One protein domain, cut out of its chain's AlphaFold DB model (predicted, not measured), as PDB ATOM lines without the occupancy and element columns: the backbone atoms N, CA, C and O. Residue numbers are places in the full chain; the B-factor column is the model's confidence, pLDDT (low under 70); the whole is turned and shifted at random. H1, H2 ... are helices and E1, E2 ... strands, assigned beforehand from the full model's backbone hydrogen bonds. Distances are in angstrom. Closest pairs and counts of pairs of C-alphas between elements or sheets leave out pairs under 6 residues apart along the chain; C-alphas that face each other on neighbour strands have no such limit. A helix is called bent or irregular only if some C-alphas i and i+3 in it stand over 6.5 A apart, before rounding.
ATOM      1  N   ARG A   7     177.289 160.963 197.403       92.38
ATOM      2  CA  ARG A   7     176.882 161.690 196.197       92.38
ATOM      3  C   ARG A   7     176.300 160.711 195.190       92.38
ATOM      4  O   ARG A   7     176.877 159.662 194.941       92.38
ATOM      5  N   VAL A   8     175.192 161.089 194.567       94.19
ATOM      6  CA  VAL A   8     174.667 160.390 193.392       94.19
ATOM      7  C   VAL A   8     174.924 161.288 192.195       94.19
ATOM      8  O   VAL A   8     174.482 162.433 192.191       94.19
ATOM      9  N   ILE A   9     175.674 160.780 191.223       93.12
ATOM     10  CA  ILE A   9     176.026 161.488 189.995       93.12
ATOM     11  C   ILE A   9     175.230 160.885 188.849       93.12
ATOM     12  O   ILE A   9     175.301 159.687 188.582       93.12
ATOM     13  N   SER A  10     174.487 161.737 188.164       91.31
ATOM     14  CA  SER A  10     173.647 161.396 187.027       91.31
ATOM     15  C   SER A  10     174.204 161.974 185.722       91.31
ATOM     16  O   SER A  10     175.144 162.769 185.705       91.31
ATOM     17  N   PHE A  11     173.569 161.625 184.602       89.38
ATOM     18  CA  PHE A  11     173.894 162.205 183.296       89.38
ATOM     19  C   PHE A  11     173.712 163.724 183.235       89.38
ATOM     20  O   PHE A  11     174.437 164.386 182.498       89.38
ATOM     21  N   SER A  12     172.770 164.293 183.995       86.12
ATOM     22  CA  SER A  12     172.609 165.752 184.039       86.12
ATOM     23  C   SER A  12     173.761 166.444 184.762       86.12
ATOM     24  O   SER A  12     174.060 167.591 184.446       86.12
ATOM     25  N   ASP A  13     174.424 165.744 185.686       87.12
ATOM     26  CA  ASP A  13     175.598 166.256 186.394       87.12
ATOM     27  C   ASP A  13     176.857 166.163 185.522       87.12
ATOM     28  O   ASP A  13     177.730 167.026 185.587       87.12
ATOM     29  N   ARG A  14     176.948 165.133 184.670       89.00
ATOM     30  CA  ARG A  14     178.060 164.927 183.732       89.00
ATOM     31  C   ARG A  14     177.598 164.963 182.286       89.00
ATOM     32  O   ARG A  14     177.486 163.930 181.629       89.00
ATOM     33  N   SER A  15     177.428 166.171 181.754       83.19
ATOM     34  CA  SER A  15     177.042 166.380 180.351       83.19
ATOM     35  C   SER A  15     178.023 165.789 179.332       83.19
ATOM     36  O   SER A  15     177.653 165.579 178.180       83.19
ATOM     37  N   TRP A  16     179.264 165.520 179.743       87.12
ATOM     38  CA  TRP A  16     180.303 164.914 178.912       87.12
ATOM     39  C   TRP A  16     180.203 163.383 178.809       87.12
ATOM     40  O   TRP A  16     180.815 162.789 177.918       87.12
ATOM     41  N   VAL A  17     179.443 162.724 179.693       89.06
ATOM     42  CA  VAL A  17     179.318 161.262 179.704       89.06
ATOM     43  C   VAL A  17     178.522 160.791 178.486       89.06
ATOM     44  O   VAL A  17     177.341 161.093 178.315       89.06
ATOM     45  N   ARG A  18     179.187 159.989 177.651       87.31
ATOM     46  CA  ARG A  18     178.598 159.250 176.525       87.31
ATOM     47  C   ARG A  18     178.298 157.804 176.926       87.31
ATOM     48  O   ARG A  18     178.532 157.408 178.068       87.31
ATOM     49  N   ARG A  19     177.769 157.000 175.996       85.56
ATOM     50  CA  ARG A  19     177.354 155.611 176.261       85.56
ATOM     51  C   ARG A  19     178.498 154.743 176.808       85.56
ATOM     52  O   ARG A  19     178.276 153.894 177.659       85.56
ATOM     53  N   GLU A  20     179.709 154.976 176.338       86.00
ATOM     54  CA  GLU A  20     180.927 154.288 176.759       86.00
ATOM     55  C   GLU A  20     181.388 154.663 178.182       86.00
ATOM     56  O   GLU A  20     182.109 153.895 178.807       86.00
ATOM     57  N   TYR A  21     180.926 155.793 178.729       90.62
ATOM     58  CA  TYR A  21     181.330 156.316 180.042       90.62
ATOM     59  C   TYR A  21     180.207 156.265 181.088       90.62
ATOM     60  O   TYR A  21     180.337 156.838 182.167       90.62
ATOM     61  N   GLN A  22     179.088 155.594 180.785       90.44
ATOM     62  CA  GLN A  22     177.903 155.543 181.659       90.44
ATOM     63  C   GLN A  22     178.209 154.995 183.049       90.44
ATOM     64  O   GLN A  22     177.591 155.422 184.018       90.44
ATOM     65  N   GLN A  23     179.187 154.095 183.138       89.88
ATOM     66  CA  GLN A  23     179.677 153.518 184.388       89.88
ATOM     67  C   GLN A  23     180.277 154.550 185.354       89.88
ATOM     68  O   GLN A  23     180.480 154.245 186.519       89.88
ATOM     69  N   PHE A  24     180.566 155.772 184.896       94.50
ATOM     70  CA  PHE A  24     181.010 156.854 185.768       94.50
ATOM     71  C   PHE A  24     179.820 157.607 186.395       94.50
ATOM     72  O   PHE A  24     180.010 158.451 187.261       94.50
ATOM     73  N   CYS A  25     178.578 157.332 186.015       94.25
ATOM     74  CA  CYS A  25     177.407 157.790 186.761       94.25
ATOM     75  C   CYS A  25     177.039 156.736 187.810       94.25
ATOM     76  O   CYS A  25     177.140 155.543 187.546       94.25
ATOM     77  N   GLY A  26     176.586 157.160 188.986       94.69
ATOM     78  CA  GLY A  26     176.294 156.228 190.069       94.69
ATOM     79  C   GLY A  26     176.422 156.845 191.449       94.69
ATOM     80  O   GLY A  26     176.374 158.067 191.619       94.69
ATOM     81  N   ARG A  27     176.557 155.973 192.445       96.44
ATOM     82  CA  ARG A  27     176.689 156.334 193.852       96.44
ATOM     83  C   ARG A  27     178.162 156.372 194.238       96.44
ATOM     84  O   ARG A  27     178.907 155.430 193.998       96.44
ATOM     85  N   TYR A  28     178.542 157.453 194.900       97.31
ATOM     86  CA  TYR A  28     179.890 157.697 195.368       97.31
ATOM     87  C   TYR A  28     179.901 158.007 196.857       97.31
ATOM     88  O   TYR A  28     179.089 158.792 197.345       97.31
ATOM     89  N   GLU A  29     180.859 157.432 197.564       97.00
ATOM     90  CA  GLU A  29     181.011 157.533 199.009       97.00
ATOM     91  C   GLU A  29     182.266 158.330 199.345       97.00
ATOM     92  O   GLU A  29     183.330 158.114 198.762       97.00
ATOM     93  N   LEU A  30     182.136 159.266 200.281       96.75
ATOM     94  CA  LEU A  30     183.250 160.060 200.772       96.75
ATOM     95  C   LEU A  30     184.197 159.176 201.591       96.75
ATOM     96  O   LEU A  30     183.806 158.615 202.612       96.75
ATOM     97  N   ASP A  31     185.460 159.113 201.187       96.38
ATOM     98  CA  ASP A  31     186.537 158.702 202.077       96.38
ATOM     99  C   ASP A  31     186.993 159.916 202.890       96.38
ATOM    100  O   ASP A  31     187.711 160.782 202.390       96.38
ATOM    101  N   GLU A  32     186.584 159.978 204.156       93.56
ATOM    102  CA  GLU A  32     186.885 161.102 205.056       93.56
ATOM    103  C   GLU A  32     188.390 161.335 205.247       93.56
ATOM    104  O   GLU A  32     188.808 162.452 205.545       93.56
ATOM    105  N   THR A  33     189.209 160.299 205.038       92.44
ATOM    106  CA  THR A  33     190.667 160.369 205.201       92.44
ATOM    107  C   THR A  33     191.321 161.219 204.112       92.44
ATOM    108  O   THR A  33     192.173 162.056 204.404       92.44
ATOM    109  N   SER A  34     190.949 160.997 202.849       95.62
ATOM    110  CA  SER A  34     191.509 161.720 201.698       95.62
ATOM    111  C   SER A  34     190.653 162.900 201.235       95.62
ATOM    112  O   SER A  34     191.165 163.794 200.564       95.62
ATOM    113  N   GLY A  35     189.361 162.904 201.569       95.38
ATOM    114  CA  GLY A  35     188.366 163.839 201.042       95.38
ATOM    115  C   GLY A  35     187.830 163.472 199.650       95.38
ATOM    116  O   GLY A  35     186.995 164.202 199.114       95.38
ATOM    117  N   LEU A  36     188.293 162.364 199.057       97.12
ATOM    118  CA  LEU A  36     187.854 161.889 197.743       97.12
ATOM    119  C   LEU A  36     186.529 161.129 197.818       97.12
ATOM    120  O   LEU A  36     186.205 160.499 198.823       97.12
ATOM    121  N   TYR A  37     185.793 161.132 196.708       97.25
ATOM    122  CA  TYR A  37     184.571 160.347 196.549       97.25
ATOM    123  C   TYR A  37     184.852 159.106 195.701       97.25
ATOM    124  O   TYR A  37     185.201 159.225 194.529       97.25
ATOM    125  N   PHE A  38     184.677 157.917 196.266       98.12
ATOM    126  CA  PHE A  38     184.892 156.650 195.568       98.12
ATOM    127  C   PHE A  38     183.575 156.043 195.122       98.12
ATOM    128  O   PHE A  38     182.605 156.059 195.875       98.12
ATOM    129  N   ASP A  39     183.554 155.477 193.923       97.31
ATOM    130  CA  ASP A  39     182.435 154.664 193.464       97.31
ATOM    131  C   ASP A  39     182.146 153.544 194.482       97.31
ATOM    132  O   ASP A  39     183.081 152.915 195.007       97.31
ATOM    133  N   SER A  40     180.860 153.318 194.786       94.31
ATOM    134  CA  SER A  40     180.416 152.404 195.845       94.31
ATOM    135  C   SER A  40     180.905 150.967 195.665       94.31
ATOM    136  O   SER A  40     181.074 150.267 196.664       94.31
ATOM    137  N   ASP A  41     181.235 150.561 194.440       94.06
ATOM    138  CA  ASP A  41     181.700 149.210 194.126       94.06
ATOM    139  C   ASP A  41     183.236 149.109 194.095       94.06
ATOM    140  O   ASP A  41     183.799 148.017 193.974       94.06
ATOM    141  N   THR A  42     183.952 150.228 194.269       96.12
ATOM    142  CA  THR A  42     185.422 150.230 194.330       96.12
ATOM    143  C   THR A  42     185.918 149.398 195.521       96.12
ATOM    144  O   THR A  42     185.621 149.758 196.666       96.12
ATOM    145  N   PRO A  43     186.751 148.355 195.310       95.56
ATOM    146  CA  PRO A  43     187.247 147.507 196.390       95.56
ATOM    147  C   PRO A  43     187.979 148.285 197.490       95.56
ATOM    148  O   PRO A  43     188.847 149.115 197.212       95.56
ATOM    149  N   SER A  44     187.716 147.957 198.760       95.19
ATOM    150  CA  SER A  44     188.283 148.675 199.916       95.19
ATOM    151  C   SER A  44     189.815 148.708 199.936       95.19
ATOM    152  O   SER A  44     190.404 149.673 200.419       95.19
ATOM    153  N   ALA A  45     190.476 147.670 199.412       95.19
ATOM    154  CA  ALA A  45     191.933 147.639 199.288       95.19
ATOM    155  C   ALA A  45     192.450 148.706 198.307       95.19
ATOM    156  O   ALA A  45     193.443 149.373 198.599       95.19
ATOM    157  N   HIS A  46     191.751 148.910 197.186       96.44
ATOM    158  CA  HIS A  46     192.087 149.948 196.214       96.44
ATOM    159  C   HIS A  46     191.816 151.338 196.782       96.44
ATOM    160  O   HIS A  46     192.692 152.193 196.688       96.44
ATOM    161  N   ARG A  47     190.664 151.539 197.447       96.06
ATOM    162  CA  ARG A  47     190.353 152.804 198.139       96.06
ATOM    163  C   ARG A  47     191.487 153.189 199.088       96.06
ATOM    164  O   ARG A  47     192.072 154.250 198.936       96.06
ATOM    165  N   LYS A  48     191.892 152.281 199.986       95.75
ATOM    166  CA  LYS A  48     192.995 152.514 200.938       95.75
ATOM    167  C   LYS A  48     194.317 152.873 200.257       95.75
ATOM    168  O   LYS A  48     195.007 153.778 200.721       95.75
ATOM    169  N   LEU A  49     194.684 152.161 199.187       96.00
ATOM    170  CA  LEU A  49     195.905 152.439 198.427       96.00
ATOM    171  C   LEU A  49     195.863 153.838 197.802       96.00
ATOM    172  O   LEU A  49     196.804 154.610 197.980       96.00
ATOM    173  N   ILE A  50     194.772 154.159 197.104       97.19
ATOM    174  CA  ILE A  50     194.594 155.440 196.419       97.19
ATOM    175  C   ILE A  50     194.543 156.578 197.432       97.19
ATOM    176  O   ILE A  50     195.273 157.543 197.259       97.19
ATOM    177  N   SER A  51     193.767 156.459 198.510       96.94
ATOM    178  CA  SER A  51     193.680 157.478 199.561       96.94
ATOM    179  C   SER A  51     195.036 157.772 200.191       96.94
ATOM    180  O   SER A  51     195.405 158.934 200.344       96.94
ATOM    181  N   ARG A  52     195.816 156.730 200.516       96.00
ATOM    182  CA  ARG A  52     197.171 156.903 201.054       96.00
ATOM    183  C   ARG A  52     198.063 157.650 200.063       96.00
ATOM    184  O   ARG A  52     198.669 158.645 200.434       96.00
ATOM    185  N   ASN A  53     198.102 157.204 198.810       96.06
ATOM    186  CA  ASN A  53     198.942 157.821 197.785       96.06
ATOM    187  C   ASN A  53     198.475 159.246 197.441       96.06
ATOM    188  O   ASN A  53     199.298 160.126 197.215       96.06
ATOM    189  N   PHE A  54     197.165 159.506 197.458       96.81
ATOM    190  CA  PHE A  54     196.596 160.836 197.258       96.81
ATOM    191  C   PHE A  54     197.086 161.810 198.328       96.81
ATOM    192  O   PHE A  54     197.434 162.946 198.019       96.81
ATOM    193  N   LEU A  55     197.187 161.364 199.584       94.94
ATOM    194  CA  LEU A  55     197.740 162.176 200.664       94.94
ATOM    195  C   LEU A  55     199.245 162.452 200.510       94.94
ATOM    196  O   LEU A  55     199.721 163.430 201.084       94.94
ATOM    197  N   GLU A  56     199.977 161.676 199.714       93.69
ATOM    198  CA  GLU A  56     201.394 161.920 199.407       93.69
ATOM    199  C   GLU A  56     201.611 162.926 198.263       93.69
ATOM    200  O   GLU A  56     202.734 163.400 198.066       93.69
ATOM    201  N   LEU A  57     200.558 163.281 197.519       95.12
ATOM    202  CA  LEU A  57     200.647 164.249 196.426       95.12
ATOM    203  C   LEU A  57     201.047 165.648 196.933       95.12
ATOM    204  O   LEU A  57     200.652 166.048 198.037       95.12
ATOM    205  N   PRO A  58     201.743 166.453 196.104       94.94
ATOM    206  CA  PRO A  58     201.925 167.874 196.368       94.94
ATOM    207  C   PRO A  58     200.593 168.559 196.690       94.94
ATOM    208  O   PRO A  58     199.590 168.365 195.999       94.94
ATOM    209  N   ARG A  59     200.589 169.389 197.740       93.75
ATOM    210  CA  ARG A  59     199.370 170.021 198.266       93.75
ATOM    211  C   ARG A  59     198.525 170.726 197.190       93.75
ATOM    212  O   ARG A  59     197.325 170.457 197.186       93.75
ATOM    213  N   PRO A  60     199.096 171.522 196.262       95.69
ATOM    214  CA  PRO A  60     198.304 172.181 195.221       95.69
ATOM    215  C   PRO A  60     197.548 171.208 194.302       95.69
ATOM    216  O   PRO A  60     196.439 171.516 193.874       95.69
ATOM    217  N   LEU A  61     198.091 170.008 194.047       97.06
ATOM    218  CA  LEU A  61     197.397 168.985 193.254       97.06
ATOM    219  C   LEU A  61     196.187 168.422 194.010       97.06
ATOM    220  O   LEU A  61     195.111 168.267 193.434       97.06
ATOM    221  N   ARG A  62     196.342 168.162 195.318       96.38
ATOM    222  CA  ARG A  62     195.230 167.705 196.171       96.38
ATOM    223  C   ARG A  62     194.142 168.766 196.264       96.38
ATOM    224  O   ARG A  62     192.969 168.442 196.139       96.38
ATOM    225  N   GLU A  63     194.524 170.024 196.463       95.38
ATOM    226  CA  GLU A  63     193.582 171.141 196.550       95.38
ATOM    227  C   GLU A  63     192.786 171.307 195.252       95.38
ATOM    228  O   GLU A  63     191.566 171.425 195.323       95.38
ATOM    229  N   ALA A  64     193.432 171.215 194.083       95.31
ATOM    230  CA  ALA A  64     192.737 171.245 192.797       95.31
ATOM    231  C   ALA A  64     191.762 170.064 192.635       95.31
ATOM    232  O   ALA A  64     190.604 170.264 192.267       95.31
ATOM    233  N   ALA A  65     192.193 168.843 192.965       96.56
ATOM    234  CA  ALA A  65     191.342 167.657 192.890       96.56
ATOM    235  C   ALA A  65     190.120 167.747 193.824       96.56
ATOM    236  O   ALA A  65     189.004 167.423 193.416       96.56
ATOM    237  N   LEU A  66     190.305 168.222 195.060       95.50
ATOM    238  CA  LEU A  66     189.222 168.393 196.032       95.50
ATOM    239  C   LEU A  66     188.288 169.553 195.663       95.50
ATOM    240  O   LEU A  66     187.072 169.401 195.780       95.50
ATOM    241  N   TYR A  67     188.832 170.677 195.185       94.00
ATOM    242  CA  TYR A  67     188.059 171.826 194.702       94.00
ATOM    243  C   TYR A  67     187.118 171.426 193.565       94.00
ATOM    244  O   TYR A  67     185.930 171.733 193.608       94.00
ATOM    245  N   LEU A  68     187.627 170.659 192.597       93.31
ATOM    246  CA  LEU A  68     186.831 170.147 191.482       93.31
ATOM    247  C   LEU A  68     185.907 168.984 191.875       93.31
ATOM    248  O   LEU A  68     185.130 168.512 191.050       93.31
ATOM    249  N   GLY A  69     185.973 168.501 193.119       93.12
ATOM    250  CA  GLY A  69     185.139 167.404 193.593       93.12
ATOM    251  C   GLY A  69     185.437 166.076 192.901       93.12
ATOM    252  O   GLY A  69     184.494 165.350 192.575       93.12
ATOM    253  N   LEU A  70     186.722 165.772 192.673       96.25
ATOM    254  CA  LEU A  70     187.172 164.557 191.998       96.25
ATOM    255  C   LEU A  70     186.512 163.310 192.592       96.25
ATOM    256  O   LEU A  70     186.539 163.059 193.799       96.25
ATOM    257  N   THR A  71     185.967 162.504 191.690       97.25
ATOM    258  CA  THR A  71     185.496 161.159 192.012       97.25
ATOM    259  C   THR A  71     186.420 160.105 191.427       97.25
ATOM    260  O   THR A  71     187.100 160.370 190.437       97.25
ATOM    261  N   VAL A  72     186.416 158.910 192.006       98.19
ATOM    262  CA  VAL A  72     187.353 157.848 191.648       98.19
ATOM    263  C   VAL A  72     186.635 156.516 191.496       98.19
ATOM    264  O   VAL A  72     185.811 156.154 192.333       98.19
ATOM    265  N   SER A  73     186.983 155.765 190.458       97.19
ATOM    266  CA  SER A  73     186.656 154.345 190.330       97.19
ATOM    267  C   SER A  73     187.898 153.528 189.979       97.19
ATOM    268  O   SER A  73     188.955 154.059 189.617       97.19
ATOM    269  N   THR A  74     187.776 152.206 190.089       96.81
ATOM    270  CA  THR A  74     188.789 151.279 189.583       96.81
ATOM    271  C   THR A  74     188.176 150.223 188.693       96.81
ATOM    272  O   THR A  74     187.076 149.755 188.974       96.81
ATOM    273  N   THR A  75     188.931 149.766 187.699       94.56
ATOM    274  CA  THR A  75     188.539 148.638 186.849       94.56
ATOM    275  C   THR A  75     189.462 147.441 187.058       94.56
ATOM    276  O   THR A  75     190.669 147.591 187.251       94.56
ATOM    277  N   SER A  76     188.903 146.228 187.001       92.38
ATOM    278  CA  SER A  76     189.677 144.978 187.006       92.38
ATOM    279  C   SER A  76     190.464 144.769 185.710       92.38
ATOM    280  O   SER A  76     191.348 143.913 185.650       92.38
ATOM    281  N   ASN A  77     190.143 145.529 184.662       92.31
ATOM    282  CA  ASN A  77     190.848 145.480 183.392       92.31
ATOM    283  C   ASN A  77     192.249 146.086 183.519       92.31
ATOM    284  O   ASN A  77     192.521 146.941 184.361       92.31
ATOM    285  N   ARG A  78     193.157 145.666 182.631       90.56
ATOM    286  CA  ARG A  78     194.522 146.213 182.574       90.56
ATOM    287  C   ARG A  78     194.578 147.648 182.041       90.56
ATOM    288  O   ARG A  78     195.602 148.301 182.245       90.56
ATOM    289  N   CYS A  79     193.498 148.126 181.425       93.00
ATOM    290  CA  CYS A  79     193.351 149.481 180.904       93.00
ATOM    291  C   CYS A  79     192.003 150.093 181.316       93.00
ATOM    292  O   CYS A  79     191.044 149.363 181.569       93.00
ATOM    293  N   THR A  80     191.957 151.423 181.361       94.19
ATOM    294  CA  THR A  80     190.759 152.258 181.479       94.19
ATOM    295  C   THR A  80     189.906 152.181 180.211       94.19
ATOM    296  O   THR A  80     190.332 151.618 179.197       94.19
ATOM    297  N   VAL A  81     188.718 152.794 180.222       90.00
ATOM    298  CA  VAL A  81     187.854 152.884 179.025       90.00
ATOM    299  C   VAL A  81     188.556 153.587 177.858       90.00
ATOM    300  O   VAL A  81     188.349 153.216 176.705       90.00
ATOM    301  N   SER A  82     189.420 154.570 178.133       89.25
ATOM    302  CA  SER A  82     190.238 155.238 177.109       89.25
ATOM    303  C   SER A  82     191.450 154.427 176.634       89.25
ATOM    304  O   SER A  82     192.179 154.895 175.765       89.25
ATOM    305  N   GLY A  83     191.691 153.234 177.188       91.62
ATOM    306  CA  GLY A  83     192.832 152.383 176.842       91.62
ATOM    307  C   GLY A  83     194.125 152.682 177.611       91.62
ATOM    308  O   GLY A  83     195.117 151.982 177.409       91.62
ATOM    309  N   ASN A  84     194.116 153.654 178.527       90.88
ATOM    310  CA  ASN A  84     195.278 154.038 179.332       90.88
ATOM    311  C   ASN A  84     195.386 153.202 180.615       90.88
ATOM    312  O   ASN A  84     194.502 152.419 180.951       90.88
ATOM    313  N   GLN A  85     196.472 153.355 181.370       92.38
ATOM    314  CA  GLN A  85     196.595 152.712 182.687       92.38
ATOM    315  C   GLN A  85     195.803 153.478 183.759       92.38
ATOM    316  O   GLN A  85     195.190 152.881 184.648       92.38
ATOM    317  N   SER A  86     195.779 154.799 183.661       95.62
ATOM    318  CA  SER A  86     194.900 155.705 184.392       95.62
ATOM    319  C   SER A  86     194.389 156.759 183.424       95.62
ATOM    320  O   SER A  86     194.983 156.965 182.365       95.62
ATOM    321  N   ALA A  87     193.256 157.369 183.745       96.50
ATOM    322  CA  ALA A  87     192.766 158.507 182.992       96.50
ATOM    323  C   ALA A  87     191.823 159.333 183.853       96.50
ATOM    324  O   ALA A  87     190.942 158.785 184.527       96.50
ATOM    325  N   VAL A  88     191.970 160.650 183.767       96.69
ATOM    326  CA  VAL A  88     190.953 161.587 184.216       96.69
ATOM    327  C   VAL A  88     190.049 162.018 183.058       96.69
ATOM    328  O   VAL A  88     190.494 162.398 181.976       96.69
ATOM    329  N   TYR A  89     188.747 161.961 183.300       95.00
ATOM    330  CA  TYR A  89     187.692 162.361 182.376       95.00
ATOM    331  C   TYR A  89     186.960 163.576 182.940       95.00
ATOM    332  O   TYR A  89     186.801 163.683 184.155       95.00
ATOM    333  N   GLY A  90     186.488 164.470 182.077       92.69
ATOM    334  CA  GLY A  90     185.793 165.688 182.485       92.69
ATOM    335  C   GLY A  90     185.349 166.525 181.289       92.69
ATOM    336  O   GLY A  90     185.785 166.293 180.160       92.69
ATOM    337  N   ASP A  91     184.493 167.515 181.541       88.19
ATOM    338  CA  ASP A  91     184.153 168.545 180.552       88.19
ATOM    339  C   ASP A  91     185.189 169.673 180.611       88.19
ATOM    340  O   ASP A  91     184.986 170.701 181.255       88.19
ATOM    341  N   TRP A  92     186.333 169.453 179.963       87.19
ATOM    342  CA  TRP A  92     187.477 170.374 179.980       87.19
ATOM    343  C   TRP A  92     187.226 171.703 179.253       87.19
ATOM    344  O   TRP A  92     188.046 172.614 179.346       87.19
ATOM    345  N   GLU A  93     186.111 171.825 178.526       79.56
ATOM    346  CA  GLU A  93     185.693 173.080 177.894       79.56
ATOM    347  C   GLU A  93     184.979 174.011 178.889       79.56
ATOM    348  O   GLU A  93     184.829 175.209 178.626       79.56
ATOM    349  N   ARG A  94     184.547 173.488 180.046       77.00
ATOM    350  CA  ARG A  94     183.900 174.264 181.109       77.00
ATOM    351  C   ARG A  94     184.898 174.779 182.139       77.00
ATOM    352  O   ARG A  94     185.992 174.253 182.311       77.00
ATOM    353  N   GLN A  95     184.488 175.828 182.845       70.50
ATOM    354  CA  GLN A  95     185.241 176.397 183.961       70.50
ATOM    355  C   GLN A  95     184.822 175.764 185.294       70.50
ATOM    356  O   GLN A  95     183.656 175.398 185.472       70.50
ATOM    357  N   ASP A  96     185.782 175.700 186.218       70.56
ATOM    358  CA  ASP A  96     185.592 175.399 187.640       70.56
ATOM    359  C   ASP A  96     184.869 174.071 187.935       70.56
ATOM    360  O   ASP A  96     185.147 173.028 187.338       70.56
ATOM    361  N   ASP A  97     183.940 174.101 188.890       66.50
ATOM    362  CA  ASP A  97     183.197 172.970 189.445       66.50
ATOM    363  C   ASP A  97     182.329 172.228 188.415       66.50
ATOM    364  O   ASP A  97     181.873 171.113 188.665       66.50
ATOM    365  N   ARG A  98     182.142 172.798 187.222       78.00
ATOM    366  CA  ARG A  98     181.350 172.200 186.141       78.00
ATOM    367  C   ARG A  98     182.106 171.172 185.310       78.00
ATOM    368  O   ARG A  98     181.471 170.493 184.506       78.00
ATOM    369  N   ILE A  99     183.421 171.046 185.495       85.62
ATOM    370  CA  ILE A  99     184.225 170.002 184.839       85.62
ATOM    371  C   ILE A  99     183.757 168.609 185.297       85.62
ATOM    372  O   ILE A  99     183.737 167.667 184.501       85.62
ATOM    373  N   MET A 100     183.333 168.491 186.566       89.81
ATOM    374  CA  MET A 100     182.849 167.259 187.205       89.81
ATOM    375  C   MET A 100     183.744 166.037 186.927       89.81
ATOM    376  O   MET A 100     183.266 165.039 186.369       89.81
ATOM    377  N   PRO A 101     185.041 166.108 187.286       95.25
ATOM    378  CA  PRO A 101     186.021 165.131 186.862       95.25
ATOM    379  C   PRO A 101     185.847 163.758 187.522       95.25
ATOM    380  O   PRO A 101     185.384 163.608 188.662       95.25
ATOM    381  N   HIS A 102     186.285 162.738 186.795       97.31
ATOM    382  CA  HIS A 102     186.335 161.358 187.248       97.31
ATOM    383  C   HIS A 102     187.681 160.737 186.909       97.31
ATOM    384  O   HIS A 102     188.088 160.761 185.753       97.31
ATOM    385  N   LEU A 103     188.346 160.158 187.900       98.06
ATOM    386  CA  LEU A 103     189.540 159.349 187.717       98.06
ATOM    387  C   LEU A 103     189.147 157.873 187.671       98.06
ATOM    388  O   LEU A 103     188.573 157.349 188.623       98.06
ATOM    389  N   GLU A 104     189.538 157.185 186.608       97.88
ATOM    390  CA  GLU A 104     189.534 155.725 186.556       97.88
ATOM    391  C   GLU A 104     190.976 155.217 186.657       97.88
ATOM    392  O   GLU A 104     191.845 155.621 185.881       97.88
ATOM    393  N   MET A 105     191.240 154.303 187.594       97.44
ATOM    394  CA  MET A 105     192.519 153.589 187.667       97.44
ATOM    395  C   MET A 105     192.339 152.121 187.282       97.44
ATOM    396  O   MET A 105     191.526 151.403 187.868       97.44
ATOM    397  N   SER A 106     193.117 151.652 186.308       96.19
ATOM    398  CA  SER A 106     193.106 150.248 185.902       96.19
ATOM    399  C   SER A 106     193.871 149.360 186.882       96.19
ATOM    400  O   SER A 106     194.711 149.835 187.648       96.19
ATOM    401  N   ALA A 107     193.665 148.045 186.801       93.06
ATOM    402  CA  ALA A 107     194.421 147.066 187.580       93.06
ATOM    403  C   ALA A 107     195.943 147.212 187.403       93.06
ATOM    404  O   ALA A 107     196.698 146.986 188.347       93.06
ATOM    405  N   SER A 108     196.404 147.645 186.222       91.81
ATOM    406  CA  SER A 108     197.832 147.876 185.962       91.81
ATOM    407  C   SER A 108     198.392 149.060 186.754       91.81
ATOM    408  O   SER A 108     199.583 149.067 187.038       91.81
ATOM    409  N   SER A 109     197.550 150.021 187.141       92.62
ATOM    410  CA  SER A 109     197.924 151.194 187.943       92.62
ATOM    411  C   SER A 109     197.829 150.969 189.449       92.62
ATOM    412  O   SER A 109     198.255 151.824 190.217       92.62
ATOM    413  N   LEU A 110     197.261 149.852 189.904       90.94
ATOM    414  CA  LEU A 110     196.908 149.631 191.314       90.94
ATOM    415  C   LEU A 110     197.963 148.826 192.082       90.94
ATOM    416  O   LEU A 110     197.647 148.082 193.007       90.94
ATOM    417  N   SER A 111     199.236 149.003 191.727       86.81
ATOM    418  CA  SER A 111     200.364 148.508 192.519       86.81
ATOM    419  C   SER A 111     201.011 149.647 193.308       86.81
ATOM    420  O   SER A 111     200.933 150.816 192.925       86.81
ATOM    421  N   SER A 112     201.684 149.321 194.413       73.25
ATOM    422  CA  SER A 112     202.390 150.316 195.231       73.25
ATOM    423  C   SER A 112     203.471 151.078 194.460       73.25
ATOM    424  O   SER A 112     203.746 152.223 194.799       73.25
ATOM    425  N   ALA A 113     204.061 150.467 193.429       82.88
ATOM    426  CA  ALA A 113     205.142 151.064 192.653       82.88
ATOM    427  C   ALA A 113     204.654 152.065 191.593       82.88
ATOM    428  O   ALA A 113     205.402 152.979 191.251       82.88
ATOM    429  N   VAL A 114     203.429 151.908 191.073       90.06
ATOM    430  CA  VAL A 114     202.930 152.738 189.955       90.06
ATOM    431  C   VAL A 114     201.704 153.585 190.290       90.06
ATOM    432  O   VAL A 114     201.436 154.565 189.602       90.06
ATOM    433  N   SER A 115     200.980 153.275 191.369       94.69
ATOM    434  CA  SER A 115     199.763 154.015 191.722       94.69
ATOM    435  C   SER A 115     200.044 155.482 192.040       94.69
ATOM    436  O   SER A 115     199.327 156.349 191.547       94.69
ATOM    437  N   LEU A 116     201.089 155.770 192.822       95.12
ATOM    438  CA  LEU A 116     201.450 157.144 193.168       95.12
ATOM    439  C   LEU A 116     201.818 157.988 191.934       95.12
ATOM    440  O   LEU A 116     201.193 159.031 191.761       95.12
ATOM    441  N   PRO A 117     202.763 157.592 191.059       94.25
ATOM    442  CA  PRO A 117     203.108 158.427 189.913       94.25
ATOM    443  C   PRO A 117     201.946 158.635 188.933       94.25
ATOM    444  O   PRO A 117     201.805 159.736 188.409       94.25
ATOM    445  N   HIS A 118     201.074 157.640 188.732       95.50
ATOM    446  CA  HIS A 118     199.865 157.835 187.924       95.50
ATOM    447  C   HIS A 118     198.898 158.817 188.587       95.50
ATOM    448  O   HIS A 118     198.409 159.726 187.931       95.50
ATOM    449  N   LEU A 119     198.678 158.715 189.902       97.00
ATOM    450  CA  LEU A 119     197.877 159.706 190.627       97.00
ATOM    451  C   LEU A 119     198.463 161.116 190.516       97.00
ATOM    452  O   LEU A 119     197.702 162.066 190.344       97.00
ATOM    453  N   VAL A 120     199.792 161.256 190.590       96.88
ATOM    454  CA  VAL A 120     200.470 162.540 190.371       96.88
ATOM    455  C   VAL A 120     200.163 163.065 188.973       96.88
ATOM    456  O   VAL A 120     199.692 164.195 188.866       96.88
ATOM    457  N   HIS A 121     200.379 162.259 187.929       97.00
ATOM    458  CA  HIS A 121     200.119 162.646 186.541       97.00
ATOM    459  C   HIS A 121     198.659 163.088 186.344       97.00
ATOM    460  O   HIS A 121     198.402 164.202 185.899       97.00
ATOM    461  N   GLU A 122     197.685 162.269 186.748       97.94
ATOM    462  CA  GLU A 122     196.268 162.587 186.528       97.94
ATOM    463  C   GLU A 122     195.805 163.808 187.337       97.94
ATOM    464  O   GLU A 122     195.010 164.618 186.860       97.94
ATOM    465  N   CYS A 123     196.324 164.000 188.554       97.94
ATOM    466  CA  CYS A 123     196.017 165.203 189.330       97.94
ATOM    467  C   CYS A 123     196.708 166.457 188.770       97.94
ATOM    468  O   CYS A 123     196.246 167.568 189.033       97.94
ATOM    469  N   CYS A 124     197.774 166.313 187.975       97.81
ATOM    470  CA  CYS A 124     198.363 167.435 187.246       97.81
ATOM    471  C   CYS A 124     197.426 167.954 186.153       97.81
ATOM    472  O   CYS A 124     197.332 169.170 186.006       97.81
ATOM    473  N   HIS A 125     196.661 167.093 185.473       96.88
ATOM    474  CA  HIS A 125     195.622 167.540 184.530       96.88
ATOM    475  C   HIS A 125     194.553 168.391 185.220       96.88
ATOM    476  O   HIS A 125     194.134 169.421 184.696       96.88
ATOM    477  N   LEU A 126     194.155 168.012 186.438       96.69
ATOM    478  CA  LEU A 126     193.207 168.781 187.255       96.69
ATOM    479  C   LEU A 126     193.787 170.127 187.695       96.69
ATOM    480  O   LEU A 126     193.126 171.159 187.576       96.69
ATOM    481  N   PHE A 127     195.034 170.127 188.171       96.12
ATOM    482  CA  PHE A 127     195.739 171.355 188.527       96.12
ATOM    483  C   PHE A 127     195.898 172.282 187.322       96.12
ATOM    484  O   PHE A 127     195.640 173.477 187.436       96.12
ATOM    485  N   TRP A 128     196.269 171.733 186.165       95.19
ATOM    486  CA  TRP A 128     196.340 172.461 184.909       95.19
ATOM    487  C   TRP A 128     194.979 173.061 184.570       95.19
ATOM    488  O   TRP A 128     194.895 174.255 184.305       95.19
ATOM    489  N   ALA A 129     193.895 172.284 184.641       93.19
ATOM    490  CA  ALA A 129     192.551 172.742 184.303       93.19
ATOM    491  C   ALA A 129     192.147 174.015 185.067       93.19
ATOM    492  O   ALA A 129     191.649 174.946 184.430       93.19
ATOM    493  N   VAL A 130     192.463 174.110 186.365       92.88
ATOM    494  CA  VAL A 130     192.132 175.281 187.203       92.88
ATOM    495  C   VAL A 130     193.062 176.483 187.016       92.88
ATOM    496  O   VAL A 130     192.758 177.565 187.515       92.88
ATOM    497  N   GLN A 131     194.177 176.347 186.288       93.06
ATOM    498  CA  GLN A 131     195.043 177.495 186.021       93.06
ATOM    499  C   GLN A 131     194.367 178.494 185.080       93.06
ATOM    500  O   GLN A 131     193.675 178.130 184.118       93.06
TER     501      GLN A 131
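This is residues 7 to 131 of the 242 residues of an uncharacterized protein of Candidatus Melainabacteria bacterium (UniProt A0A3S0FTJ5). A strongly twisted sheet of six short strands has helices over one face: H2 packs over E4, H5 over the edge strand E5, and H3 packs on H5 beyond the sheet. Short H1 only grazes the sheet, and small H4 lies off it, near H3 and H5. The printed part has 125 residues with five named helices and six named strands, in the order E1 H1 E2 E3 H2 H3 E4 E5 H4 E6 H5; the sheet's order is E1 E2 E3 E4 E6 E5, mixed, and the class is mixed, helices and strands. It is compact, with a radius of gyration of the C-alphas of 13.0 A, and rounded, spanning 35 by 30 by 27 A.

Find C-alpha 7 at (176.882, 161.690, 196.197), where E1, residues 7 to 9, begins. H1, residues 19 to 24, follows; it is irregular, with C-alphas 20 and 23 7.8 A apart. Next come E2, residues 26 to 30, 13.3 A long, and E3, residues 37 to 39. From C-alpha 44 at (188.283, 148.675, 199.916) H2 runs 18.6 A to residue 56; H3, residues 59 to 67, covers 12.0 A. Then look for E4, residues 71 to 75, 13.9 A; E5, residues 86 to 89, 10.0 A; H4, residues 96 to 99; and E6, residues 102 to 106, 13.1 A. H5, residues 115 to 130, runs 23.0 A to C-alpha 130 at (192.132, 175.281, 187.203).

Start at edge strand E1, antiparallel to E2, with N 7 and O 28 2.8 A apart, within hydrogen-bond range. E2 and E3 form a hairpin, N 29 to O 38 2.8 A. E3 and E4 are parallel, N 39 to O 72 2.8 A; with H2 and H3 between them they form a strand-helix-strand unit, two parallel neighbours joined through helices, its crossover left-handed. E4 and E6 are parallel, N 103 to O 71 2.8 A, and E6 and E5 antiparallel, N 89 to O 102 2.8 A. H2 and H5 are on the same face, making two layers, helices on one face of a sheet. H2's height over the sheet is 9.2 A, H5's 8.8 A. H5 runs along the strands, at 20 degrees to E5 on the local plane. With residues 115 to 119 alone it touches H2, closest C-alphas Asn 53 and Leu 116, 5.3 A, at a steep tilt of 61 degrees. H5 touches H3 at Ala 64 and Phe 127, their closest C-alphas, 5.2 A. H2 and H3 have each O i to N i+4 pair within range, H5 11 of 12, H1 0 of 2 but 1 of 3 O i to N i+3 pairs; H4 is too short for an O i to N i+4 pair.

The C-alphas of Ser 12 and Ala 113 are the two farthest apart, 36.7 A. The printed part has no cut and no long link. Its mean pLDDT is 92.7, and residue 97 is under 70.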